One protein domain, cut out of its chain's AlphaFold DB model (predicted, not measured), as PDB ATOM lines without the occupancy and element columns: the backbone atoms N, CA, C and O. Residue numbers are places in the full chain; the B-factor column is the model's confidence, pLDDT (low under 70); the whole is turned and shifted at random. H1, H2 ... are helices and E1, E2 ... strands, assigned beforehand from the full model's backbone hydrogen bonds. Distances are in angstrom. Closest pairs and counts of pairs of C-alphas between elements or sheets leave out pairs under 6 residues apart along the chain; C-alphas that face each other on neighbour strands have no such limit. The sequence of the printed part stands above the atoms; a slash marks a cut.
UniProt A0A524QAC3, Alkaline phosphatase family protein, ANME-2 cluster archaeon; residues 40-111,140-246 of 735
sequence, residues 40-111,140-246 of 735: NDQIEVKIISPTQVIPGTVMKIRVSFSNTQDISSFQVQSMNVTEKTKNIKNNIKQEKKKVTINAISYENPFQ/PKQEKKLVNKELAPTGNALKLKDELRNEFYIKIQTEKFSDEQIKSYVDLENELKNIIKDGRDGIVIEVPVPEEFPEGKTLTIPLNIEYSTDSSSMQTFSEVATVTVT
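Overview. This is residues 40 to 111 and 140 to 246 of the 735 residues of the protein "Alkaline phosphatase family protein" of ANME-2 cluster archaeon (UniProt A0A524QAC3). Two sheets stand only partly face to face as a loose sandwich, a three-stranded one of E1, E2 and E6 and a strongly twisted five-stranded one in which the long hairpin of E7 and E8 continues past E3, E4 and E5. At one end of this sandwich lies a second lobe of three helices, the helical hairpin of H2 and H3 with H1 beside H3; the far end of the hairpin, residues 169 to 176, sticks out. The printed part has 179 residues, with three named helices and eight named strands that follow each other along the chain as E1 E2 H1 E3 E4 E5 H2 H3 E6 E7 E8, and its class is mixed, helices and strands. The smaller sheet runs E1 - E2 - E6, and both sheets have antiparallel pairs throughout. The whole is loose, with a radius of gyration of the C-alphas of 21.5 A, and flat, spanning 67 by 39 by 20 A.

Arrangement. The larger sheet is branched at E3, residues 97 to 106. E4, residues 141 to 143, and E5, residues 147 to 151, lie on one side of E3, and E7, residues 218 to 229, on the other side. The pairing is staggered: E5 is beside residues 97 to 101 of E3, with N 99 and O 149 2.8 A apart, and E4 is beside residues 104 to 106, with N 143 and O 104 3.1 A apart. N 102 of E3 and O 226 of E7 are 2.8 A apart. E8, residues 234 to 245, is an edge strand and forms a hairpin with E7, with N 221 and O 241 2.8 A apart. In the other sheet E2, residues 58 to 67, is the inner strand. It forms a hairpin with E1, residues 43 to 48, with N 46 and O 64 2.9 A apart, and its other neighbour is E6, residues 200 to 208, with N 63 and O 203 2.8 A apart. The two sheets make a sandwich, two sheets face to face: the facing parts are 7.8 A centre to centre, and the best planes stand 42 degrees apart. The closest C-alphas of E1 and E8 are those of Val 45 and Phe 237, 7.4 A apart. H3, residues 179 to 198, only grazes both sheets, the larger one with its residues 195 to 198. H3 touches H1, residues 81 to 94, at a shallow tilt of 24 degrees, the same way, closest at the C-alphas of Thr 85 and Leu 188, 5.1 A apart. H2, residues 155 to 174, touches H3 with residues 157 to 164 alone, at a shallow tilt of 21 degrees, opposite ways; the closest C-alphas, of Ala 157 and Leu 192, are 5.8 A apart. H1 and H2 are apart. Every O i to N i+4 pair is within hydrogen-bond range in H3, against 8 of 10 in H1 and 15 of 16 in H2.

Along the chain. E7 is 34.6 A long from first to last C-alpha and E8 34.1 A, while E3 is 25.8 A, E2 29.2 A and E6 26.6 A. H2 is 30.0 A long, H3 28.4 A and H1 21.1 A. E1 begins at C-alpha 43 at (42.848, 26.889, -42.736), H2 ends at C-alpha 174 at (32.077, 41.054, -6.708), and E8 ends at C-alpha 245 at (29.747, -2.257, -45.266).

Size, cuts and confidence. The C-alphas farthest apart, those of Glu 175 and Glu 212, are 67.7 A apart. Residues 112 to 139 are not printed, and C-alphas 111 and 140 are 9.8 A apart across this cut. Of the links that are printed whole, the one from E2 to H1, residues 68 to 80, is long. The mean pLDDT of the printed part is 73.8, and 60 residues are under 70, among them 71 to 82, 140 to 148 and 162 to 179.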
ATOM      1  N   ASN A  40      51.640  27.465 -43.964       50.50
ATOM      2  CA  ASN A  40      51.399  28.864 -43.610       50.50
ATOM      3  C   ASN A  40      49.940  29.371 -43.746       50.50
ATOM      4  O   ASN A  40      49.740  30.579 -43.837       50.50
ATOM      5  N   ASP A  41      48.917  28.508 -43.767       60.78
ATOM      6  CA  ASP A  41      47.609  28.924 -44.308       60.78
ATOM      7  C   ASP A  41      46.496  29.156 -43.282       60.78
ATOM      8  O   ASP A  41      45.537  29.863 -43.600       60.78
ATOM      9  N   GLN A  42      46.637  28.695 -42.031       76.06
ATOM     10  CA  GLN A  42      45.632  28.886 -40.961       76.06
ATOM     11  C   GLN A  42      44.199  28.470 -41.371       76.06
ATOM     12  O   GLN A  42      43.227  28.962 -40.806       76.06
ATOM     13  N   ILE A  43      44.075  27.595 -42.376       84.88
ATOM     14  CA  ILE A  43      42.848  26.889 -42.736       84.88
ATOM     15  C   ILE A  43      43.028  25.446 -42.280       84.88
ATOM     16  O   ILE A  43      43.978  24.781 -42.691       84.88
ATOM     17  N   GLU A  44      42.128  24.982 -41.428       86.44
ATOM     18  CA  GLU A  44      42.026  23.592 -41.009       86.44
ATOM     19  C   GLU A  44      40.962  22.890 -41.856       86.44
ATOM     20  O   GLU A  44      39.881  23.439 -42.079       86.44
ATOM     21  N   VAL A  45      41.288  21.694 -42.346       86.06
ATOM     22  CA  VAL A  45      40.373  20.824 -43.091       86.06
ATOM     23  C   VAL A  45      40.149  19.570 -42.266       86.06
ATOM     24  O   VAL A  45      41.111  18.961 -41.799       86.06
ATOM     25  N   LYS A  46      38.887  19.184 -42.100       86.12
ATOM     26  CA  LYS A  46      38.480  18.033 -41.304       86.12
ATOM     27  C   LYS A  46      37.496  17.166 -42.067       86.12
ATOM     28  O   LYS A  46      36.604  17.688 -42.728       86.12
ATOM     29  N   ILE A  47      37.635  15.851 -41.941       85.44
ATOM     30  CA  ILE A  47      36.724  14.888 -42.549       85.44
ATOM     31  C   ILE A  47      35.965  14.144 -41.455       85.44
ATOM     32  O   ILE A  47      36.554  13.606 -40.523       85.44
ATOM     33  N   ILE A  48      34.642  14.109 -41.588       88.25
ATOM     34  CA  ILE A  48      33.750  13.312 -40.753       88.25
ATOM     35  C   ILE A  48      33.063  12.308 -41.664       88.25
ATOM     36  O   ILE A  48      32.422  12.670 -42.653       88.25
ATOM     37  N   SER A  49      33.214  11.032 -41.342       87.44
ATOM     38  CA  SER A  49      32.603   9.937 -42.082       87.44
ATOM     39  C   SER A  49      32.094   8.872 -41.120       87.44
ATOM     40  O   SER A  49      32.760   8.627 -40.111       87.44
ATOM     41  N   PRO A  50      30.995   8.176 -41.453       89.06
ATOM     42  CA  PRO A  50      30.607   6.983 -40.722       89.06
ATOM     43  C   PRO A  50      31.709   5.930 -40.776       89.06
ATOM     44  O   PRO A  50      32.424   5.803 -41.771       89.06
ATOM     45  N   THR A  51      31.804   5.121 -39.730       89.50
ATOM     46  CA  THR A  51      32.702   3.957 -39.706       89.50
ATOM     47  C   THR A  51      32.069   2.716 -40.332       89.50
ATOM     48  O   THR A  51      32.771   1.780 -40.730       89.50
ATOM     49  N   GLN A  52      30.741   2.708 -40.439       90.44
ATOM     50  CA  GLN A  52      29.940   1.611 -40.963       90.44
ATOM     51  C   GLN A  52      28.813   2.146 -41.845       90.44
ATOM     52  O   GLN A  52      28.285   3.223 -41.590       90.44
ATOM     53  N   VAL A  53      28.423   1.398 -42.872       88.69
ATOM     54  CA  VAL A  53      27.300   1.777 -43.736       88.69
ATOM     55  C   VAL A  53      26.497   0.560 -44.171       88.69
ATOM     56  O   VAL A  53      27.057  -0.490 -44.484       88.69
ATOM     57  N   ILE A  54      25.176   0.714 -44.217       88.25
ATOM     58  CA  ILE A  54      24.253  -0.338 -44.643       88.25
ATOM     59  C   ILE A  54      24.241  -0.425 -46.184       88.25
ATOM     60  O   ILE A  54      24.121   0.613 -46.847       88.25
ATOM     61  N   PRO A  55      24.347  -1.627 -46.792       87.50
ATOM     62  CA  PRO A  55      24.151  -1.807 -48.234       87.50
ATOM     63  C   PRO A  55      22.846  -1.173 -48.739       87.50
ATOM     64  O   PRO A  55      21.821  -1.230 -48.065       87.50
ATOM     65  N   GLY A  56      22.860  -0.587 -49.938       85.44
ATOM     66  CA  GLY A  56      21.679   0.053 -50.533       85.44
ATOM     67  C   GLY A  56      21.373   1.465 -50.015       85.44
ATOM     68  O   GLY A  56      20.394   2.069 -50.452       85.44
ATOM     69  N   THR A  57      22.191   2.013 -49.110       87.81
ATOM     70  CA  THR A  57      22.026   3.376 -48.572       87.81
ATOM     71  C   THR A  57      23.003   4.380 -49.198       87.81
ATOM     72  O   THR A  57      23.824   4.042 -50.057       87.81
ATOM     73  N   VAL A  58      22.899   5.652 -48.802       84.44
ATOM     74  CA  VAL A  58      23.826   6.714 -49.214       84.44
ATOM     75  C   VAL A  58      24.755   7.027 -48.051       84.44
ATOM     76  O   VAL A  58      24.331   7.568 -47.034       84.44
ATOM     77  N   MET A  59      26.038   6.723 -48.228       85.25
ATOM     78  CA  MET A  59      27.072   7.122 -47.287       85.25
ATOM     79  C   MET A  59      27.342   8.621 -47.435       85.25
ATOM     80  O   MET A  59      27.575   9.101 -48.547       85.25
ATOM     81  N   LYS A  60      27.350   9.349 -46.318       85.75
ATOM     82  CA  LYS A  60      27.659  10.782 -46.281       85.75
ATOM     83  C   LYS A  60      29.025  11.010 -45.655       85.75
ATOM     84  O   LYS A  60      29.298  10.499 -44.577       85.75
ATOM     85  N   ILE A  61      29.877  11.762 -46.340       84.56
ATOM     86  CA  ILE A  61      31.174  12.210 -45.827       84.56
ATOM     87  C   ILE A  61      31.148  13.735 -45.786       84.56
ATOM     88  O   ILE A  61      31.018  14.373 -46.830       84.56
ATOM     89  N   ARG A  62      31.279  14.323 -44.600       85.06
ATOM     90  CA  ARG A  62      31.383  15.773 -44.416       85.06
ATOM     91  C   ARG A  62      32.849  16.185 -44.477       85.06
ATOM     92  O   ARG A  62      33.691  15.600 -43.804       85.06
ATOM     93  N   VAL A  63      33.141  17.206 -45.275       83.81
ATOM     94  CA  VAL A  63      34.428  17.904 -45.295       83.81
ATOM     95  C   VAL A  63      34.204  19.304 -44.745       83.81
ATOM     96  O   VAL A  63      33.529  20.110 -45.387       83.81
ATOM     97  N   SER A  64      34.764  19.584 -43.576       84.19
ATOM     98  CA  SER A  64      34.653  20.857 -42.870       84.19
ATOM     99  C   SER A  64      35.924  21.688 -43.051       84.19
ATOM    100  O   SER A  64      37.033  21.155 -43.047       84.19
ATOM    101  N   PHE A  65      35.764  23.000 -43.185       84.50
ATOM    102  CA  PHE A  65      36.830  23.990 -43.300       84.50
ATOM    103  C   PHE A  65      36.702  24.994 -42.158       84.50
ATOM    104  O   PHE A  65      35.606  25.472 -41.877       84.50
ATOM    105  N   SER A  66      37.813  25.338 -41.512       85.75
ATOM    106  CA  SER A  66      37.843  26.330 -40.432       85.75
ATOM    107  C   SER A  66      38.996  27.305 -40.619       85.75
ATOM    108  O   SER A  66      40.143  26.895 -40.776       85.75
ATOM    109  N   ASN A  67      38.717  28.607 -40.580       86.19
ATOM    110  CA  ASN A  67      39.751  29.637 -40.584       86.19
ATOM    111  C   ASN A  67      40.222  29.918 -39.152       86.19
ATOM    112  O   ASN A  67      39.633  30.719 -38.423       86.19
ATOM    113  N   THR A  68      41.311  29.270 -38.752       82.94
ATOM    114  CA  THR A  68      41.890  29.336 -37.403       82.94
ATOM    115  C   THR A  68      42.818  30.541 -37.210       82.94
ATOM    116  O   THR A  68      43.561  30.606 -36.228       82.94
ATOM    117  N   GLN A  69      42.829  31.493 -38.150       79.88
ATOM    118  CA  GLN A  69      43.632  32.708 -38.059       79.88
ATOM    119  C   GLN A  69      43.227  33.564 -36.856       79.88
ATOM    120  O   GLN A  69      42.050  33.851 -36.642       79.88
ATOM    121  N   ASP A  70      44.224  34.039 -36.107       74.75
ATOM    122  CA  ASP A  70      44.033  35.084 -35.105       74.75
ATOM    123  C   ASP A  70      43.651  36.412 -35.783       74.75
ATOM    124  O   ASP A  70      44.265  36.811 -36.774       74.75
ATOM    125  N   ILE A  71      42.675  37.127 -35.219       69.62
ATOM    126  CA  ILE A  71      42.291  38.471 -35.674       69.62
ATOM    127  C   ILE A  71      43.469  39.413 -35.382       69.62
ATOM    128  O   ILE A  71      43.792  39.668 -34.218       69.62
ATOM    129  N   SER A  72      44.143  39.888 -36.430       62.53
ATOM    130  CA  SER A  72      45.467  40.527 -36.361       62.53
ATOM    131  C   SER A  72      45.456  41.893 -35.670       62.53
ATOM    132  O   SER A  72      46.439  42.297 -35.049       62.53
ATOM    133  N   SER A  73      44.317  42.578 -35.709       58.19
ATOM    134  CA  SER A  73      44.070  43.877 -35.076       58.19
ATOM    135  C   SER A  73      43.502  43.781 -33.647       58.19
ATOM    136  O   SER A  73      43.059  44.783 -33.082       58.19
ATOM    137  N   PHE A  74      43.499  42.589 -33.040       61.16
ATOM    138  CA  PHE A  74      42.823  42.333 -31.767       61.16
ATOM    139  C   PHE A  74      43.765  42.408 -30.551       61.16
ATOM    140  O   PHE A  74      44.600  41.533 -30.335       61.16
ATOM    141  N   GLN A  75      43.628  43.463 -29.739       58.25
ATOM    142  CA  GLN A  75      44.366  43.694 -28.485       58.25
ATOM    143  C   GLN A  75      43.360  44.107 -27.394       58.25
ATOM    144  O   GLN A  75      42.761  45.174 -27.499       58.25
ATOM    145  N   VAL A  76      43.133  43.267 -26.373       56.03
ATOM    146  CA  VAL A  76      41.944  43.382 -25.485       56.03
ATOM    147  C   VAL A  76      42.246  43.628 -24.010       56.03
ATOM    148  O   VAL A  76      41.331  43.926 -23.247       56.03
ATOM    149  N   GLN A  77      43.506  43.578 -23.580       54.81
ATOM    150  CA  GLN A  77      43.817  43.534 -22.144       54.81
ATOM    151  C   GLN A  77      43.414  44.792 -21.332       54.81
ATOM    152  O   GLN A  77      43.550  44.775 -20.114       54.81
ATOM    153  N   SER A  78      42.886  45.861 -21.950       56.09
ATOM    154  CA  SER A  78      42.529  47.115 -21.263       56.09
ATOM    155  C   SER A  78      41.200  47.788 -21.665       56.09
ATOM    156  O   SER A  78      40.940  48.895 -21.196       56.09
ATOM    157  N   MET A  79      40.351  47.177 -22.504       60.22
ATOM    158  CA  MET A  79      39.115  47.816 -23.011       60.22
ATOM    159  C   MET A  79      37.856  47.399 -22.239       60.22
ATOM    160  O   MET A  79      37.753  46.259 -21.781       60.22
ATOM    161  N   ASN A  80      36.863  48.293 -22.146       69.81
ATOM    162  CA  ASN A  80      35.534  47.935 -21.630       69.81
ATOM    163  C   ASN A  80      34.743  47.090 -22.654       69.81
ATOM    164  O   ASN A  80      35.055  47.081 -23.843       69.81
ATOM    165  N   VAL A  81      33.713  46.371 -22.200       67.62
ATOM    166  CA  VAL A  81      32.949  45.411 -23.025       67.62
ATOM    167  C   VAL A  81      32.338  46.060 -24.267       67.62
ATOM    168  O   VAL A  81      32.437  45.507 -25.356       67.62
ATOM    169  N   THR A  82      31.784  47.264 -24.142       67.56
ATOM    170  CA  THR A  82      31.180  47.999 -25.263       67.56
ATOM    171  C   THR A  82      32.213  48.352 -26.344       67.56
ATOM    172  O   THR A  82      31.936  48.240 -27.542       67.56
ATOM    173  N   GLU A  83      33.430  48.732 -25.947       71.06
ATOM    174  CA  GLU A  83      34.554  48.969 -26.859       71.06
ATOM    175  C   GLU A  83      35.065  47.672 -27.496       71.06
ATOM    176  O   GLU A  83      35.337  47.669 -28.701       71.06
ATOM    177  N   LYS A  84      35.123  46.565 -26.735       73.00
ATOM    178  CA  LYS A  84      35.442  45.230 -27.271       73.00
ATOM    179  C   LYS A  84      34.473  44.874 -28.407       73.00
ATOM    180  O   LYS A  84      34.927  44.613 -29.520       73.00
ATOM    181  N   THR A  85      33.158  44.975 -28.184       67.75
ATOM    182  CA  THR A  85      32.120  44.674 -29.192       67.75
ATOM    183  C   THR A  85      32.258  45.529 -30.445       67.75
ATOM    184  O   THR A  85      32.175  45.024 -31.566       67.75
ATOM    185  N   LYS A  86      32.501  46.833 -30.279       70.19
ATOM    186  CA  LYS A  86      32.651  47.756 -31.409       70.19
ATOM    187  C   LYS A  86      33.905  47.461 -32.237       70.19
ATOM    188  O   LYS A  86      33.837  47.503 -33.465       70.19
ATOM    189  N   ASN A  87      35.031  47.156 -31.594       69.69
ATOM    190  CA  ASN A  87      36.279  46.836 -32.291       69.69
ATOM    191  C   ASN A  87      36.193  45.501 -33.039       69.69
ATOM    192  O   ASN A  87      36.613  45.433 -34.192       69.69
ATOM    193  N   ILE A  88      35.568  44.484 -32.440       68.81
ATOM    194  CA  ILE A  88      35.300  43.193 -33.090       68.81
ATOM    195  C   ILE A  88      34.502  43.382 -34.382       68.81
ATOM    196  O   ILE A  88      34.955  42.976 -35.453       68.81
ATOM    197  N   LYS A  89      33.366  44.090 -34.306       65.50
ATOM    198  CA  LYS A  89      32.494  44.353 -35.464       65.50
ATOM    199  C   LYS A  89      33.213  45.082 -36.605       65.50
ATOM    200  O   LYS A  89      32.938  44.825 -37.778       65.50
ATOM    201  N   ASN A  90      34.125  45.998 -36.277       65.75
ATOM    202  CA  ASN A  90      34.835  46.809 -37.269       65.75
ATOM    203  C   ASN A  90      36.005  46.069 -37.931       65.75
ATOM    204  O   ASN A  90      36.222  46.232 -39.133       65.75
ATOM    205  N   ASN A  91      36.738  45.254 -37.173       62.19
ATOM    206  CA  ASN A  91      37.967  44.616 -37.640       62.19
ATOM    207  C   ASN A  91      37.706  43.359 -38.489       62.19
ATOM    208  O   ASN A  91      38.443  43.068 -39.427       62.19
ATOM    209  N   ILE A  92      36.608  42.641 -38.239       61.69
ATOM    210  CA  ILE A  92      36.362  41.325 -38.855       61.69
ATOM    211  C   ILE A  92      35.912  41.406 -40.312       61.69
ATOM    212  O   ILE A  92      36.181  40.498 -41.096       61.69
ATOM    213  N   LYS A  93      35.316  42.528 -40.731       57.97
ATOM    214  CA  LYS A  93      34.981  42.744 -42.148       57.97
ATOM    215  C   LYS A  93      36.211  42.876 -43.051       57.97
ATOM    216  O   LYS A  93      36.071  42.689 -44.253       57.97
ATOM    217  N   GLN A  94      37.383  43.213 -42.507       58.03
ATOM    218  CA  GLN A  94      38.590  43.496 -43.298       58.03
ATOM    219  C   GLN A  94      39.553  42.304 -43.397       58.03
ATOM    220  O   GLN A  94      40.466  42.338 -44.216       58.03
ATOM    221  N   GLU A  95      39.342  41.256 -42.594       67.69
ATOM    222  CA  GLU A  95      40.289  40.143 -42.425       67.69
ATOM    223  C   GLU A  95      39.708  38.773 -42.837       67.69
ATOM    224  O   GLU A  95      40.308  37.738 -42.548       67.69
ATOM    225  N   LYS A  96      38.547  38.733 -43.517       73.38
ATOM    226  CA  LYS A  96      37.999  37.481 -44.077       73.38
ATOM    227  C   LYS A  96      38.968  36.906 -45.117       73.38
ATOM    228  O   LYS A  96      39.424  37.633 -45.999       73.38
ATOM    229  N   LYS A  97      39.244  35.601 -45.043       72.94
ATOM    230  CA  LYS A  97      40.015  34.877 -46.064       72.94
ATOM    231  C   LYS A  97      39.064  34.266 -47.077       72.94
ATOM    232  O   LYS A  97      38.129  33.560 -46.690       72.94
ATOM    233  N   LYS A  98      39.317  34.475 -48.367       74.94
ATOM    234  CA  LYS A  98      38.632  33.690 -49.393       74.94
ATOM    235  C   LYS A  98      39.249  32.308 -49.439       74.94
ATOM    236  O   LYS A  98      40.462  32.164 -49.575       74.94
ATOM    237  N   VAL A  99      38.396  31.303 -49.335       76.06
ATOM    238  CA  VAL A  99      38.735  29.915 -49.600       76.06
ATOM    239  C   VAL A  99      37.973  29.509 -50.850       76.06
ATOM    240  O   VAL A  99      36.741  29.507 -50.886       76.06
ATOM    241  N   THR A 100      38.718  29.190 -51.901       76.56
ATOM    242  CA  THR A 100      38.165  28.570 -53.101       76.56
ATOM    243  C   THR A 100      38.429  27.081 -53.020       76.56
ATOM    244  O   THR A 100      39.580  26.646 -53.046       76.56
ATOM    245  N   ILE A 101      37.358  26.296 -52.940       74.31
ATOM    246  CA  ILE A 101      37.430  24.842 -53.052       74.31
ATOM    247  C   ILE A 101      37.479  24.536 -54.546       74.31
ATOM    248  O   ILE A 101      36.513  24.765 -55.273       74.31
ATOM    249  N   ASN A 102      38.646  24.106 -55.021       70.56
ATOM    250  CA  ASN A 102      38.929  23.913 -56.442       70.56
ATOM    251  C   ASN A 102      38.440  22.544 -56.924       70.56
ATOM    252  O   ASN A 102      37.870  22.428 -58.014       70.56
ATOM    253  N   ALA A 103      38.648  21.509 -56.110       70.12
ATOM    254  CA  ALA A 103      38.166  20.165 -56.384       70.12
ATOM    255  C   ALA A 103      38.072  19.340 -55.099       70.12
ATOM    256  O   ALA A 103      38.950  19.400 -54.244       70.12
ATOM    257  N   ILE A 104      37.041  18.501 -55.021       70.06
ATOM    258  CA  ILE A 104      37.027  17.350 -54.123       70.06
ATOM    259  C   ILE A 104      37.000  16.122 -55.023       70.06
ATOM    260  O   ILE A 104      36.090  15.926 -55.832       70.06
ATOM    261  N   SER A 105      38.048  15.316 -54.941       70.50
ATOM    262  CA  SER A 105      38.151  14.091 -55.725       70.50
ATOM    263  C   SER A 105      38.133  12.888 -54.806       70.50
ATOM    264  O   SER A 105      38.866  12.836 -53.820       70.50
ATOM    265  N   TYR A 106      37.282  11.930 -55.154       70.25
ATOM    266  CA  TYR A 106      37.230  10.634 -54.509       70.25
ATOM    267  C   TYR A 106      37.092   9.542 -55.560       70.25
ATOM    268  O   TYR A 106      36.483   9.711 -56.624       70.25
ATOM    269  N   GLU A 107      37.674   8.390 -55.269       65.44
ATOM    270  CA  GLU A 107      37.381   7.190 -56.033       65.44
ATOM    271  C   GLU A 107      36.056   6.635 -55.518       65.44
ATOM    272  O   GLU A 107      35.961   6.235 -54.363       65.44
ATOM    273  N   ASN A 108      35.008   6.650 -56.353       61.47
ATOM    274  CA  ASN A 108      33.794   5.909 -56.033       61.47
ATOM    275  C   ASN A 108      34.125   4.414 -56.190       61.47
ATOM    276  O   ASN A 108      34.308   3.976 -57.333       61.47
ATOM    277  N   PRO A 109      34.188   3.624 -55.101       61.00
ATOM    278  CA  PRO A 109      34.584   2.221 -55.188       61.00
ATOM    279  C   PRO A 109      33.512   1.347 -55.863       61.00
ATOM    280  O   PRO A 109      33.743   0.165 -56.108       61.00
ATOM    281  N   PHE A 110      32.340   1.913 -56.176       62.34
ATOM    282  CA  PHE A 110      31.137   1.178 -56.536       62.34
ATOM    283  C   PHE A 110      30.645   1.368 -57.973       62.34
ATOM    284  O   PHE A 110      29.513   0.972 -58.250       62.34
ATOM    285  N   GLN A 111      31.407   1.961 -58.908       52.47
ATOM    286  CA  GLN A 111      30.908   2.002 -60.290       52.47
ATOM    287  C   GLN A 111      30.801   0.583 -60.860       52.47
ATOM    288  O   GLN A 111      31.764  -0.005 -61.357       52.47
ATOM    289  N   PRO A 140      38.438   7.809 -61.392       48.44
ATOM    290  CA  PRO A 140      38.090   8.681 -60.271       48.44
ATOM    291  C   PRO A 140      36.886   9.567 -60.613       48.44
ATOM    292  O   PRO A 140      36.846  10.191 -61.679       48.44
ATOM    293  N   LYS A 141      35.901   9.638 -59.708       56.12
ATOM    294  CA  LYS A 141      34.796  10.593 -59.821       56.12
ATOM    295  C   LYS A 141      35.328  11.925 -59.287       56.12
ATOM    296  O   LYS A 141      35.461  12.127 -58.086       56.12
ATOM    297  N   GLN A 142      35.703  12.826 -60.192       50.75
ATOM    298  CA  GLN A 142      36.038  14.201 -59.822       50.75
ATOM    299  C   GLN A 142      34.745  14.987 -59.637       50.75
ATOM    300  O   GLN A 142      34.084  15.334 -60.617       50.75
ATOM    301  N   GLU A 143      34.394  15.299 -58.394       56.84
ATOM    302  CA  GLU A 143      33.353  16.277 -58.117       56.84
ATOM    303  C   GLU A 143      34.010  17.660 -58.041       56.84
ATOM    304  O   GLU A 143      34.438  18.151 -56.998       56.84
ATOM    305  N   LYS A 144      34.165  18.297 -59.208       50.25
ATOM    306  CA  LYS A 144      34.603  19.696 -59.281       50.25
ATOM    307  C   LYS A 144      33.441  20.603 -58.906       50.25
ATOM    308  O   LYS A 144      32.708  21.075 -59.772       50.25
ATOM    309  N   LYS A 145      33.279  20.851 -57.612       54.50
ATOM    310  CA  LYS A 145      32.414  21.916 -57.115       54.50
ATOM    311  C   LYS A 145      33.306  23.115 -56.807       54.50
ATOM    312  O   LYS A 145      33.946  23.151 -55.767       54.50
ATOM    313  N   LEU A 146      33.380  24.064 -57.744       53.56
ATOM    314  CA  LEU A 146      33.983  25.373 -57.484       53.56
ATOM    315  C   LEU A 146      33.061  26.116 -56.523       53.56
ATOM    316  O   LEU A 146      32.062  26.706 -56.938       53.56
ATOM    317  N   VAL A 147      33.369  26.034 -55.234       65.88
ATOM    318  CA  VAL A 147      32.655  26.768 -54.192       65.88
ATOM    319  C   VAL A 147      33.605  27.833 -53.665       65.88
ATOM    320  O   VAL A 147      34.642  27.524 -53.081       65.88
ATOM    321  N   ASN A 148      33.272  29.095 -53.933       69.81
ATOM    322  CA  ASN A 148      33.971  30.241 -53.363       69.81
ATOM    323  C   ASN A 148      33.288  30.609 -52.050       69.81
ATOM    324  O   ASN A 148      32.089  30.893 -52.047       69.81
ATOM    325  N   LYS A 149      34.049  30.613 -50.958       75.88
ATOM    326  CA  LYS A 149      33.564  30.946 -49.620       75.88
ATOM    327  C   LYS A 149      34.474  31.986 -48.988       75.88
ATOM    328  O   LYS A 149      35.673  32.011 -49.247       75.88
ATOM    329  N   GLU A 150      33.897  32.865 -48.180       78.88
ATOM    330  CA  GLU A 150      34.650  33.842 -47.393       78.88
ATOM    331  C   GLU A 150      34.551  33.447 -45.924       78.88
ATOM    332  O   GLU A 150      33.482  33.584 -45.333       78.88
ATOM    333  N   LEU A 151      35.654  32.959 -45.350       80.06
ATOM    334  CA  LEU A 151      35.703  32.506 -43.963       80.06
ATOM    335  C   LEU A 151      36.263  33.607 -43.058       80.06
ATOM    336  O   LEU A 151      37.383  34.094 -43.264       80.06
ATOM    337  N   ALA A 152      35.507  33.985 -42.030       80.88
ATOM    338  CA  ALA A 152      35.976  34.902 -40.997       80.88
ATOM    339  C   ALA A 152      37.103  34.282 -40.141       80.88
ATOM    340  O   ALA A 152      37.088  33.084 -39.872       80.88
ATOM    341  N   PRO A 153      38.099  35.064 -39.698       78.88
ATOM    342  CA  PRO A 153      39.139  34.580 -38.789       78.88
ATOM    343  C   PRO A 153      38.567  34.279 -37.394       78.88
ATOM    344  O   PRO A 153      37.947  35.145 -36.774       78.88
ATOM    345  N   THR A 154      38.803  33.069 -36.877       77.12
ATOM    346  CA  THR A 154      38.210  32.598 -35.605       77.12
ATOM    347  C   THR A 154      39.188  32.497 -34.435       77.12
ATOM    348  O   THR A 154      38.755  32.393 -33.287       77.12
ATOM    349  N   GLY A 155      40.500  32.570 -34.682       75.50
ATOM    350  CA  GLY A 155      41.535  32.169 -33.722       75.50
ATOM    351  C   GLY A 155      41.450  32.877 -32.365       75.50
ATOM    352  O   GLY A 155      41.460  32.227 -31.322       75.50
ATOM    353  N   ASN A 156      41.285  34.206 -32.358       72.81
ATOM    354  CA  ASN A 156      41.097  34.973 -31.117       72.81
ATOM    355  C   ASN A 156      39.629  35.074 -30.672       72.81
ATOM    356  O   ASN A 156      39.386  35.356 -29.503       72.81
ATOM    357  N   ALA A 157      38.658  34.843 -31.561       75.31
ATOM    358  CA  ALA A 157      37.239  34.881 -31.203       75.31
ATOM    359  C   ALA A 157      36.874  33.726 -30.256       75.31
ATOM    360  O   ALA A 157      36.196  33.945 -29.255       75.31
ATOM    361  N   LEU A 158      37.397  32.524 -30.519       73.06
ATOM    362  CA  LEU A 158      37.252  31.367 -29.629       73.06
ATOM    363  C   LEU A 158      37.863  31.640 -28.248       73.06
ATOM    364  O   LEU A 158      37.198  31.453 -27.236       73.06
ATOM    365  N   LYS A 159      39.086  32.187 -28.211       72.19
ATOM    366  CA  LYS A 159      39.756  32.563 -26.953       72.19
ATOM    367  C   LYS A 159      38.944  33.593 -26.172       72.19
ATOM    368  O   LYS A 159      38.760  33.441 -24.973       72.19
ATOM    369  N   LEU A 160      38.429  34.624 -26.847       72.50
ATOM    370  CA  LEU A 160      37.638  35.659 -26.190       72.50
ATOM    371  C   LEU A 160      36.293  35.128 -25.684       72.50
ATOM    372  O   LEU A 160      35.844  35.565 -24.629       72.50
ATOM    373  N   LYS A 161      35.657  34.192 -26.404       73.75
ATOM    374  CA  LYS A 161      34.438  33.507 -25.942       73.75
ATOM    375  C   LYS A 161      34.681  32.886 -24.563       73.75
ATOM    376  O   LYS A 161      33.890  33.106 -23.649       73.75
ATOM    377  N   ASP A 162      35.817  32.218 -24.385       67.56
ATOM    378  CA  ASP A 162      36.202  31.617 -23.105       67.56
ATOM    379  C   ASP A 162      36.629  32.667 -22.059       67.56
ATOM    380  O   ASP A 162      36.226  32.593 -20.897       67.56
ATOM    381  N   GLU A 163      37.392  33.695 -22.448       69.75
ATOM    382  CA  GLU A 163      37.806  34.786 -21.549       69.75
ATOM    383  C   GLU A 163      36.625  35.607 -21.016       69.75
ATOM    384  O   GLU A 163      36.635  36.007 -19.853       69.75
ATOM    385  N   LEU A 164      35.604  35.875 -21.834       68.31
ATOM    386  CA  LEU A 164      34.430  36.644 -21.419       68.31
ATOM    387  C   LEU A 164      33.606  35.898 -20.391       68.31
ATOM    388  O   LEU A 164      33.221  36.502 -19.388       68.31
ATOM    389  N   ARG A 165      33.393  34.596 -20.621       65.25
ATOM    390  CA  ARG A 165      32.753  33.711 -19.646       65.25
ATOM    391  C   ARG A 165      33.447  33.837 -18.284       65.25
ATOM    392  O   ARG A 165      32.780  34.044 -17.275       65.25
ATOM    393  N   ASN A 166      34.780  33.874 -18.282       60.91
ATOM    394  CA  ASN A 166      35.589  34.050 -17.074       60.91
ATOM    395  C   ASN A 166      35.518  35.465 -16.455       60.91
ATOM    396  O   ASN A 166      35.406  35.594 -15.234       60.91
ATOM    397  N   GLU A 167      35.596  36.537 -17.256       66.38
ATOM    398  CA  GLU A 167      35.585  37.931 -16.768       66.38
ATOM    399  C   GLU A 167      34.270  38.274 -16.056       66.38
ATOM    400  O   GLU A 167      34.267  38.886 -14.983       66.38
ATOM    401  N   PHE A 168      33.144  37.894 -16.655       61.44
ATOM    402  CA  PHE A 168      31.829  38.185 -16.100       61.44
ATOM    403  C   PHE A 168      31.570  37.419 -14.809       61.44
ATOM    404  O   PHE A 168      31.006  37.984 -13.878       61.44
ATOM    405  N   TYR A 169      32.030  36.169 -14.731       57.62
ATOM    406  CA  TYR A 169      31.921  35.352 -13.530       57.62
ATOM    407  C   TYR A 169      32.579  36.029 -12.315       57.62
ATOM    408  O   TYR A 169      31.924  36.211 -11.286       57.62
ATOM    409  N   ILE A 170      33.825  36.507 -12.460       61.97
ATOM    410  CA  ILE A 170      34.520  37.256 -11.396       61.97
ATOM    411  C   ILE A 170      33.688  38.470 -10.981       61.97
ATOM    412  O   ILE A 170      33.499  38.725  -9.794       61.97
ATOM    413  N   LYS A 171      33.152  39.202 -11.959       61.88
ATOM    414  CA  LYS A 171      32.385  40.421 -11.704       61.88
ATOM    415  C   LYS A 171      31.008  40.168 -11.090       61.88
ATOM    416  O   LYS A 171      30.625  40.958 -10.243       61.88
ATOM    417  N   ILE A 172      30.288  39.094 -11.431       58.94
ATOM    418  CA  ILE A 172      28.991  38.758 -10.802       58.94
ATOM    419  C   ILE A 172      29.165  38.519  -9.303       58.94
ATOM    420  O   ILE A 172      28.298  38.886  -8.510       58.94
ATOM    421  N   GLN A 173      30.279  37.904  -8.906       52.97
ATOM    422  CA  GLN A 173      30.553  37.616  -7.501       52.97
ATOM    423  C   GLN A 173      30.956  38.859  -6.708       52.97
ATOM    424  O   GLN A 173      30.754  38.909  -5.496       52.97
ATOM    425  N   THR A 174      31.521  39.869  -7.374       54.06
ATOM    426  CA  THR A 174      32.077  41.054  -6.708       54.06
ATOM    427  C   THR A 174      31.243  42.322  -6.892       54.06
ATOM    428  O   THR A 174      31.386  43.257  -6.106       54.06
ATOM    429  N   GLU A 175      30.389  42.394  -7.915       60.25
ATOM    430  CA  GLU A 175      29.702  43.609  -8.364       60.25
ATOM    431  C   GLU A 175      28.272  43.312  -8.855       60.25
ATOM    432  O   GLU A 175      27.986  42.277  -9.454       60.25
ATOM    433  N   LYS A 176      27.345  44.257  -8.642       59.97
ATOM    434  CA  LYS A 176      26.031  44.231  -9.300       59.97
ATOM    435  C   LYS A 176      26.145  44.888 -10.672       59.97
ATOM    436  O   LYS A 176      26.552  46.045 -10.757       59.97
ATOM    437  N   PHE A 177      25.738  44.181 -11.719       60.97
ATOM    438  CA  PHE A 177      25.674  44.732 -13.068       60.97
ATOM    439  C   PHE A 177      24.441  45.615 -13.277       60.97
ATOM    440  O   PHE A 177      23.370  45.331 -12.742       60.97
ATOM    441  N   SER A 178      24.579  46.656 -14.101       68.88
ATOM    442  CA  SER A 178      23.431  47.328 -14.712       68.88
ATOM    443  C   SER A 178      22.936  46.563 -15.944       68.88
ATOM    444  O   SER A 178      23.712  45.882 -16.621       68.88
ATOM    445  N   ASP A 179      21.659  46.741 -16.292       68.38
ATOM    446  CA  ASP A 179      21.046  46.158 -17.497       68.38
ATOM    447  C   ASP A 179      21.826  46.496 -18.782       68.38
ATOM    448  O   ASP A 179      21.919  45.693 -19.710       68.38
ATOM    449  N   GLU A 180      22.443  47.680 -18.838       73.19
ATOM    450  CA  GLU A 180      23.239  48.132 -19.982       73.19
ATOM    451  C   GLU A 180      24.577  47.385 -20.104       73.19
ATOM    452  O   GLU A 180      25.011  47.037 -21.210       73.19
ATOM    453  N   GLN A 181      25.221  47.084 -18.972       71.06
ATOM    454  CA  GLN A 181      26.424  46.255 -18.960       71.06
ATOM    455  C   GLN A 181      26.087  44.825 -19.382       71.06
ATOM    456  O   GLN A 181      26.771  44.283 -20.248       71.06
ATOM    457  N   ILE A 182      25.009  44.257 -18.837       67.62
ATOM    458  CA  ILE A 182      24.488  42.931 -19.203       67.62
ATOM    459  C   ILE A 182      24.257  42.836 -20.713       67.62
ATOM    460  O   ILE A 182      24.804  41.954 -21.376       67.62
ATOM    461  N   LYS A 183      23.521  43.798 -21.278       74.19
ATOM    462  CA  LYS A 183      23.254  43.853 -22.715       74.19
ATOM    463  C   LYS A 183      24.539  43.894 -23.543       74.19
ATOM    464  O   LYS A 183      24.634  43.213 -24.558       74.19
ATOM    465  N   SER A 184      25.551  44.635 -23.091       74.75
ATOM    466  CA  SER A 184      26.839  44.710 -23.787       74.75
ATOM    467  C   SER A 184      27.574  43.362 -23.830       74.75
ATOM    468  O   SER A 184      28.212  43.072 -24.843       74.75
ATOM    469  N   TYR A 185      27.487  42.538 -22.776       74.19
ATOM    470  CA  TYR A 185      28.055  41.180 -22.777       74.19
ATOM    471  C   TYR A 185      27.309  40.257 -23.738       74.19
ATOM    472  O   TYR A 185      27.951  39.564 -24.525       74.19
ATOM    473  N   VAL A 186      25.974  40.291 -23.727       72.50
ATOM    474  CA  VAL A 186      25.146  39.493 -24.649       72.50
ATOM    475  C   VAL A 186      25.447  39.849 -26.101       72.50
ATOM    476  O   VAL A 186      25.692  38.966 -26.920       72.50
ATOM    477  N   ASP A 187      25.491  41.144 -26.420       76.44
ATOM    478  CA  ASP A 187      25.798  41.625 -27.768       76.44
ATOM    479  C   ASP A 187      27.194  41.179 -28.233       76.44
ATOM    480  O   ASP A 187      27.397  40.912 -29.418       76.44
ATOM    481  N   LEU A 188      28.157  41.104 -27.310       76.19
ATOM    482  CA  LEU A 188      29.517  40.652 -27.585       76.19
ATOM    483  C   LEU A 188      29.593  39.143 -27.832       76.19
ATOM    484  O   LEU A 188      30.204  38.717 -28.810       76.19
ATOM    485  N   GLU A 189      28.984  38.336 -26.965       75.62
ATOM    486  CA  GLU A 189      29.000  36.878 -27.089       75.62
ATOM    487  C   GLU A 189      28.223  36.414 -28.332       75.62
ATOM    488  O   GLU A 189      28.703  35.548 -29.064       75.62
ATOM    489  N   ASN A 190      27.095  37.056 -28.655       76.56
ATOM    490  CA  ASN A 190      26.372  36.809 -29.904       76.56
ATOM    491  C   ASN A 190      27.205  37.168 -31.139       76.56
ATOM    492  O   ASN A 190      27.223  36.418 -32.116       76.56
ATOM    493  N   GLU A 191      27.933  38.286 -31.102       77.19
ATOM    494  CA  GLU A 191      28.838  38.646 -32.193       77.19
ATOM    495  C   GLU A 191      29.941  37.592 -32.362       77.19
ATOM    496  O   GLU A 191      30.189  37.138 -33.474       77.19
ATOM    497  N   LEU A 192      30.559  37.137 -31.267       76.88
ATOM    498  CA  LEU A 192      31.567  36.071 -31.291       76.88
ATOM    499  C   LEU A 192      31.029  34.762 -31.873       76.88
ATOM    500  O   LEU A 192      31.702  34.160 -32.710       76.88
ATOM    501  N   LYS A 193      29.819  34.342 -31.481       77.00
ATOM    502  CA  LYS A 193      29.143  33.172 -32.064       77.00
ATOM    503  C   LYS A 193      28.984  33.328 -33.581       77.00
ATOM    504  O   LYS A 193      29.324  32.408 -34.323       77.00
ATOM    505  N   ASN A 194      28.565  34.505 -34.051       77.75
ATOM    506  CA  ASN A 194      28.437  34.793 -35.484       77.75
ATOM    507  C   ASN A 194      29.780  34.750 -36.221       77.75
ATOM    508  O   ASN A 194      29.841  34.275 -37.347       77.75
ATOM    509  N   ILE A 195      30.864  35.205 -35.597       76.31
ATOM    510  CA  ILE A 195      32.210  35.178 -36.191       76.31
ATOM    511  C   ILE A 195      32.734  33.754 -36.309       76.31
ATOM    512  O   ILE A 195      33.284  33.385 -37.343       76.31
ATOM    513  N   ILE A 196      32.579  32.963 -35.246       77.00
ATOM    514  CA  ILE A 196      32.977  31.553 -35.230       77.00
ATOM    515  C   ILE A 196      32.201  30.799 -36.310       77.00
ATOM    516  O   ILE A 196      32.808  30.062 -37.084       77.00
ATOM    517  N   LYS A 197      30.894  31.061 -36.415       76.12
ATOM    518  CA  LYS A 197      30.035  30.558 -37.490       76.12
ATOM    519  C   LYS A 197      30.552  30.968 -38.873       76.12
ATOM    520  O   LYS A 197      30.812  30.101 -39.693       76.12
ATOM    521  N   ASP A 198      30.755  32.262 -39.117       78.00
ATOM    522  CA  ASP A 198      31.243  32.797 -40.399       78.00
ATOM    523  C   ASP A 198      32.647  32.290 -40.769       78.00
ATOM    524  O   ASP A 198      33.076  32.431 -41.913       78.00
ATOM    525  N   GLY A 199      33.411  31.784 -39.802       77.12
ATOM    526  CA  GLY A 199      34.752  31.250 -40.001       77.12
ATOM    527  C   GLY A 199      34.826  29.750 -40.231       77.12
ATOM    528  O   GLY A 199      35.925  29.220 -40.409       77.12
ATOM    529  N   ARG A 200      33.679  29.077 -40.232       80.88
ATOM    530  CA  ARG A 200      33.525  27.641 -40.434       80.88
ATOM    531  C   ARG A 200      32.647  27.414 -41.665       80.88
ATOM    532  O   ARG A 200      31.859  28.277 -42.015       80.88
ATOM    533  N   ASP A 201      32.812  26.301 -42.365       80.38
ATOM    534  CA  ASP A 201      31.919  25.876 -43.455       80.38
ATOM    535  C   ASP A 201      32.111  24.382 -43.714       80.38
ATOM    536  O   ASP A 201      33.113  23.805 -43.288       80.38
ATOM    537  N   GLY A 202      31.208  23.753 -44.459       78.50
ATOM    538  CA  GLY A 202      31.416  22.370 -44.858       78.50
ATOM    539  C   GLY A 202      30.627  21.925 -46.079       78.50
ATOM    540  O   GLY A 202      29.661  22.551 -46.519       78.50
ATOM    541  N   ILE A 203      31.090  20.822 -46.659       78.62
ATOM    542  CA  ILE A 203      30.521  20.188 -47.845       78.62
ATOM    543  C   ILE A 203      30.248  18.722 -47.533       78.62
ATOM    544  O   ILE A 203      31.148  18.002 -47.106       78.62
ATOM    545  N   VAL A 204      29.028  18.262 -47.809       79.44
ATOM    546  CA  VAL A 204      28.685  16.835 -47.779       79.44
ATOM    547  C   VAL A 204      28.935  16.212 -49.148       79.44
ATOM    548  O   VAL A 204      28.459  16.708 -50.172       79.44
ATOM    549  N   ILE A 205      29.665  15.104 -49.147       79.56
ATOM    550  CA  ILE A 205      29.852  14.204 -50.278       79.56
ATOM    551  C   ILE A 205      28.924  13.012 -50.071       79.56
ATOM    552  O   ILE A 205      28.994  12.332 -49.048       79.56
ATOM    553  N   GLU A 206      28.091  12.732 -51.066       82.25
ATOM    554  CA  GLU A 206      27.195  11.579 -51.061       82.25
ATOM    555  C   GLU A 206      27.745  10.463 -51.951       82.25
ATOM    556  O   GLU A 206      28.000  10.646 -53.148       82.25
ATOM    557  N   VAL A 207      27.910   9.278 -51.364       81.06
ATOM    558  CA  VAL A 207      28.422   8.083 -52.037       81.06
ATOM    559  C   VAL A 207      27.377   6.966 -51.927       81.06
ATOM    560  O   VAL A 207      27.230   6.365 -50.862       81.06
ATOM    561  N   PRO A 208      26.635   6.663 -53.008       82.62
ATOM    562  CA  PRO A 208      25.677   5.560 -53.020       82.62
ATOM    563  C   PRO A 208      26.376   4.207 -52.853       82.62
ATOM    564  O   PRO A 208      27.324   3.913 -53.586       82.62
ATOM    565  N   VAL A 209      25.886   3.382 -51.929       82.06
ATOM    566  CA  VAL A 209      26.382   2.026 -51.659       82.06
ATOM    567  C   VAL A 209      25.444   1.014 -52.333       82.06
ATOM    568  O   VAL A 209      24.263   0.988 -51.994       82.06
ATOM    569  N   PRO A 210      25.907   0.173 -53.279       81.44
ATOM    570  CA  PRO A 210      25.062  -0.831 -53.927       81.44
ATOM    571  C   PRO A 210      24.492  -1.845 -52.933       81.44
ATOM    572  O   PRO A 210      25.178  -2.254 -51.994       81.44
ATOM    573  N   GLU A 211      23.263  -2.295 -53.174       85.19
ATOM    574  CA  GLU A 211      22.595  -3.317 -52.357       85.19
ATOM    575  C   GLU A 211      23.322  -4.669 -52.445       85.19
ATOM    576  O   GLU A 211      23.436  -5.395 -51.463       85.19
ATOM    577  N   GLU A 212      23.898  -4.992 -53.606       82.75
ATOM    578  CA  GLU A 212      24.647  -6.229 -53.845       82.75
ATOM    579  C   GLU A 212      26.092  -6.228 -53.307       82.75
ATOM    580  O   GLU A 212      26.848  -7.171 -53.579       82.75
ATOM    581  N   PHE A 213      26.523  -5.171 -52.610       76.62
ATOM    582  CA  PHE A 213      27.895  -5.097 -52.113       76.62
ATOM    583  C   PHE A 213      28.142  -6.137 -51.000       76.62
ATOM    584  O   PHE A 213      27.284  -6.317 -50.136       76.62
ATOM    585  N   PRO A 214      29.291  -6.848 -50.986       76.25
ATOM    586  CA  PRO A 214      29.493  -7.933 -50.030       76.25
ATOM    587  C   PRO A 214      29.584  -7.448 -48.574       76.25
ATOM    588  O   PRO A 214      30.389  -6.576 -48.252       76.25
ATOM    589  N   GLU A 215      28.822  -8.102 -47.697       83.19
ATOM    590  CA  GLU A 215      28.813  -7.889 -46.245       83.19
ATOM    591  C   GLU A 215      30.214  -8.033 -45.615       83.19
ATOM    592  O   GLU A 215      31.000  -8.916 -45.983       83.19
ATOM    593  N   GLY A 216      30.522  -7.176 -44.638       81.12
ATOM    594  CA  GLY A 216      31.750  -7.221 -43.839       81.12
ATOM    595  C   GLY A 216      33.006  -6.767 -44.586       81.12
ATOM    596  O   GLY A 216      34.121  -6.938 -44.088       81.12
ATOM    597  N   LYS A 217      32.866  -6.217 -45.797       80.81
ATOM    598  CA  LYS A 217      33.987  -5.646 -46.545       80.81
ATOM    599  C   LYS A 217      34.243  -4.207 -46.121       80.81
ATOM    600  O   LYS A 217      33.331  -3.385 -46.074       80.81
ATOM    601  N   THR A 218      35.511  -3.906 -45.875       82.06
ATOM    602  CA  THR A 218      35.989  -2.549 -45.628       82.06
ATOM    603  C   THR A 218      36.289  -1.846 -46.945       82.06
ATOM    604  O   THR A 218      36.973  -2.386 -47.817       82.06
ATOM    605  N   LEU A 219      35.776  -0.633 -47.067       79.31
ATOM    606  CA  LEU A 219      36.015   0.304 -48.146       79.31
ATOM    607  C   LEU A 219      37.030   1.337 -47.707       79.31
ATOM    608  O   LEU A 219      37.016   1.799 -46.569       79.31
ATOM    609  N   THR A 220      37.873   1.724 -48.648       81.50
ATOM    610  CA  THR A 220      38.891   2.745 -48.461       81.50
ATOM    611  C   THR A 220      38.646   3.800 -49.519       81.50
ATOM    612  O   THR A 220      38.731   3.510 -50.711       81.50
ATOM    613  N   ILE A 221      38.287   5.004 -49.088       78.81
ATOM    614  CA  ILE A 221      37.888   6.096 -49.969       78.81
ATOM    615  C   ILE A 221      38.947   7.186 -49.831       78.81
ATOM    616  O   ILE A 221      38.903   7.964 -48.874       78.81
ATOM    617  N   PRO A 222      39.940   7.218 -50.738       82.00
ATOM    618  CA  PRO A 222      40.921   8.287 -50.754       82.00
ATOM    619  C   PRO A 222      40.231   9.586 -51.171       82.00
ATOM    620  O   PRO A 222      39.620   9.666 -52.238       82.00
ATOM    621  N   LEU A 223      40.336  10.595 -50.317       82.38
ATOM    622  CA  LEU A 223      39.796  11.932 -50.503       82.38
ATOM    623  C   LEU A 223      40.969  12.870 -50.757       82.38
ATOM    624  O   LEU A 223      41.860  12.984 -49.919       82.38
ATOM    625  N   ASN A 224      40.975  13.543 -51.908       84.25
ATOM    626  CA  ASN A 224      41.905  14.640 -52.171       84.25
ATOM    627  C   ASN A 224      41.114  15.930 -52.354       84.25
ATOM    628  O   ASN A 224      40.294  16.043 -53.274       84.25
ATOM    629  N   ILE A 225      41.376  16.881 -51.467       84.94
ATOM    630  CA  ILE A 225      40.722  18.180 -51.383       84.94
ATOM    631  C   ILE A 225      41.737  19.224 -51.837       84.94
ATOM    632  O   ILE A 225      42.737  19.482 -51.167       84.94
ATOM    633  N   GLU A 226      41.486  19.808 -53.005       84.44
ATOM    634  CA  GLU A 226      42.266  20.913 -53.550       84.44
ATOM    635  C   GLU A 226      41.570  22.226 -53.200       84.44
ATOM    636  O   GLU A 226      40.434  22.467 -53.618       84.44
ATOM    637  N   TYR A 227      42.252  23.102 -52.470       84.19
ATOM    638  CA  TYR A 227      41.738  24.423 -52.114       84.19
ATOM    639  C   TYR A 227      42.818  25.488 -52.279       84.19
ATOM    640  O   TYR A 227      44.007  25.194 -52.341       84.19
ATOM    641  N   SER A 228      42.411  26.741 -52.409       80.12
ATOM    642  CA  SER A 228      43.328  27.877 -52.469       80.12
ATOM    643  C   SER A 228      42.816  29.008 -51.601       80.12
ATOM    644  O   SER A 228      41.613  29.275 -51.561       80.12
ATOM    645  N   THR A 229      43.749  29.676 -50.939       76.38
ATOM    646  CA  THR A 229      43.524  30.935 -50.233       76.38
ATOM    647  C   THR A 229      43.884  32.110 -51.157       76.38
ATOM    648  O   THR A 229      44.414  31.906 -52.249       76.38
ATOM    649  N   ASP A 230      43.604  33.355 -50.756       68.38
ATOM    650  CA  ASP A 230      43.959  34.558 -51.538       68.38
ATOM    651  C   ASP A 230      45.471  34.658 -51.882       68.38
ATOM    652  O   ASP A 230      45.859  35.378 -52.807       68.38
ATOM    653  N   SER A 231      46.336  33.902 -51.189       58.62
ATOM    654  CA  SER A 231      47.702  33.598 -51.628       58.62
ATOM    655  C   SER A 231      47.697  32.482 -52.675       58.62
ATOM    656  O   SER A 231      47.361  31.340 -52.395       58.62
ATOM    657  N   SER A 232      48.124  32.816 -53.889       56.09
ATOM    658  CA  SER A 232      47.997  32.078 -55.156       56.09
ATOM    659  C   SER A 232      48.629  30.670 -55.273       56.09
ATOM    660  O   SER A 232      48.808  30.180 -56.389       56.09
ATOM    661  N   SER A 233      48.945  29.979 -54.175       70.69
ATOM    662  CA  SER A 233      49.361  28.571 -54.186       70.69
ATOM    663  C   SER A 233      48.184  27.641 -53.890       70.69
ATOM    664  O   SER A 233      47.560  27.734 -52.836       70.69
ATOM    665  N   MET A 234      47.913  26.709 -54.805       78.88
ATOM    666  CA  MET A 234      46.958  25.625 -54.579       78.88
ATOM    667  C   MET A 234      47.492  24.680 -53.498       78.88
ATOM    668  O   MET A 234      48.632  24.223 -53.580       78.88
ATOM    669  N   GLN A 235      46.666  24.410 -52.497       84.12
ATOM    670  CA  GLN A 235      46.923  23.449 -51.435       84.12
ATOM    671  C   GLN A 235      46.175  22.151 -51.718       84.12
ATOM    672  O   GLN A 235      45.101  22.156 -52.323       84.12
ATOM    673  N   THR A 236      46.743  21.040 -51.261       84.19
ATOM    674  CA  THR A 236      46.120  19.722 -51.354       84.19
ATOM    675  C   THR A 236      46.139  19.078 -49.981       84.19
ATOM    676  O   THR A 236      47.208  18.885 -49.402       84.19
ATOM    677  N   PHE A 237      44.957  18.739 -49.480       85.94
ATOM    678  CA  PHE A 237      44.771  17.907 -48.302       85.94
ATOM    679  C   PHE A 237      44.319  16.519 -48.754       85.94
ATOM    680  O   PHE A 237      43.399  16.400 -49.567       85.94
ATOM    681  N   SER A 238      44.981  15.482 -48.250       84.69
ATOM    682  CA  SER A 238      44.688  14.094 -48.598       84.69
ATOM    683  C   SER A 238      44.438  13.290 -47.334       84.69
ATOM    684  O   SER A 238      45.280  13.260 -46.439       84.69
ATOM    685  N   GLU A 239      43.309  12.597 -47.295       85.75
ATOM    686  CA  GLU A 239      42.919  11.721 -46.195       85.75
ATOM    687  C   GLU A 239      42.157  10.514 -46.750       85.75
ATOM    688  O   GLU A 239      41.777  10.471 -47.921       85.75
ATOM    689  N   VAL A 240      41.998   9.479 -45.934       81.81
ATOM    690  CA  VAL A 240      41.393   8.220 -46.345       81.81
ATOM    691  C   VAL A 240      40.265   7.869 -45.386       81.81
ATOM    692  O   VAL A 240      40.518   7.489 -44.244       81.81
ATOM    693  N   ALA A 241      39.024   7.936 -45.868       82.81
ATOM    694  CA  ALA A 241      37.876   7.446 -45.113       82.81
ATOM    695  C   ALA A 241      37.815   5.914 -45.212       82.81
ATOM    696  O   ALA A 241      37.889   5.347 -46.307       82.81
ATOM    697  N   THR A 242      37.700   5.243 -44.066       84.25
ATOM    698  CA  THR A 242      37.617   3.779 -43.984       84.25
ATOM    699  C   THR A 242      36.262   3.379 -43.425       84.25
ATOM    700  O   THR A 242      35.954   3.710 -42.284       84.25
ATOM    701  N   VAL A 243      35.460   2.668 -44.221       86.81
ATOM    702  CA  VAL A 243      34.058   2.372 -43.891       86.81
ATOM    703  C   VAL A 243      33.767   0.894 -44.093       86.81
ATOM    704  O   VAL A 243      34.062   0.337 -45.147       86.81
ATOM    705  N   THR A 244      33.185   0.235 -43.099       88.56
ATOM    706  CA  THR A 244      32.772  -1.169 -43.213       88.56
ATOM    707  C   THR A 244      31.340  -1.256 -43.717       88.56
ATOM    708  O   THR A 244      30.435  -0.675 -43.128       88.56
ATOM    709  N   VAL A 245      31.109  -2.003 -44.793       86.44
ATOM    710  CA  VAL A 245      29.747  -2.257 -45.266       86.44
ATOM    711  C   VAL A 245      29.135  -3.387 -44.449       86.44
ATOM    712  O   VAL A 245      29.648  -4.508 -44.468       86.44
ATOM    713  N   THR A 246      28.055  -3.099 -43.727       87.94
ATOM    714  CA  THR A 246      27.342  -4.101 -42.933       87.94
ATOM    715  C   THR A 246      25.856  -3.798 -42.788       87.94
ATOM    716  O   THR A 246      25.444  -2.674 -42.530       87.94
TER     717      THR A 246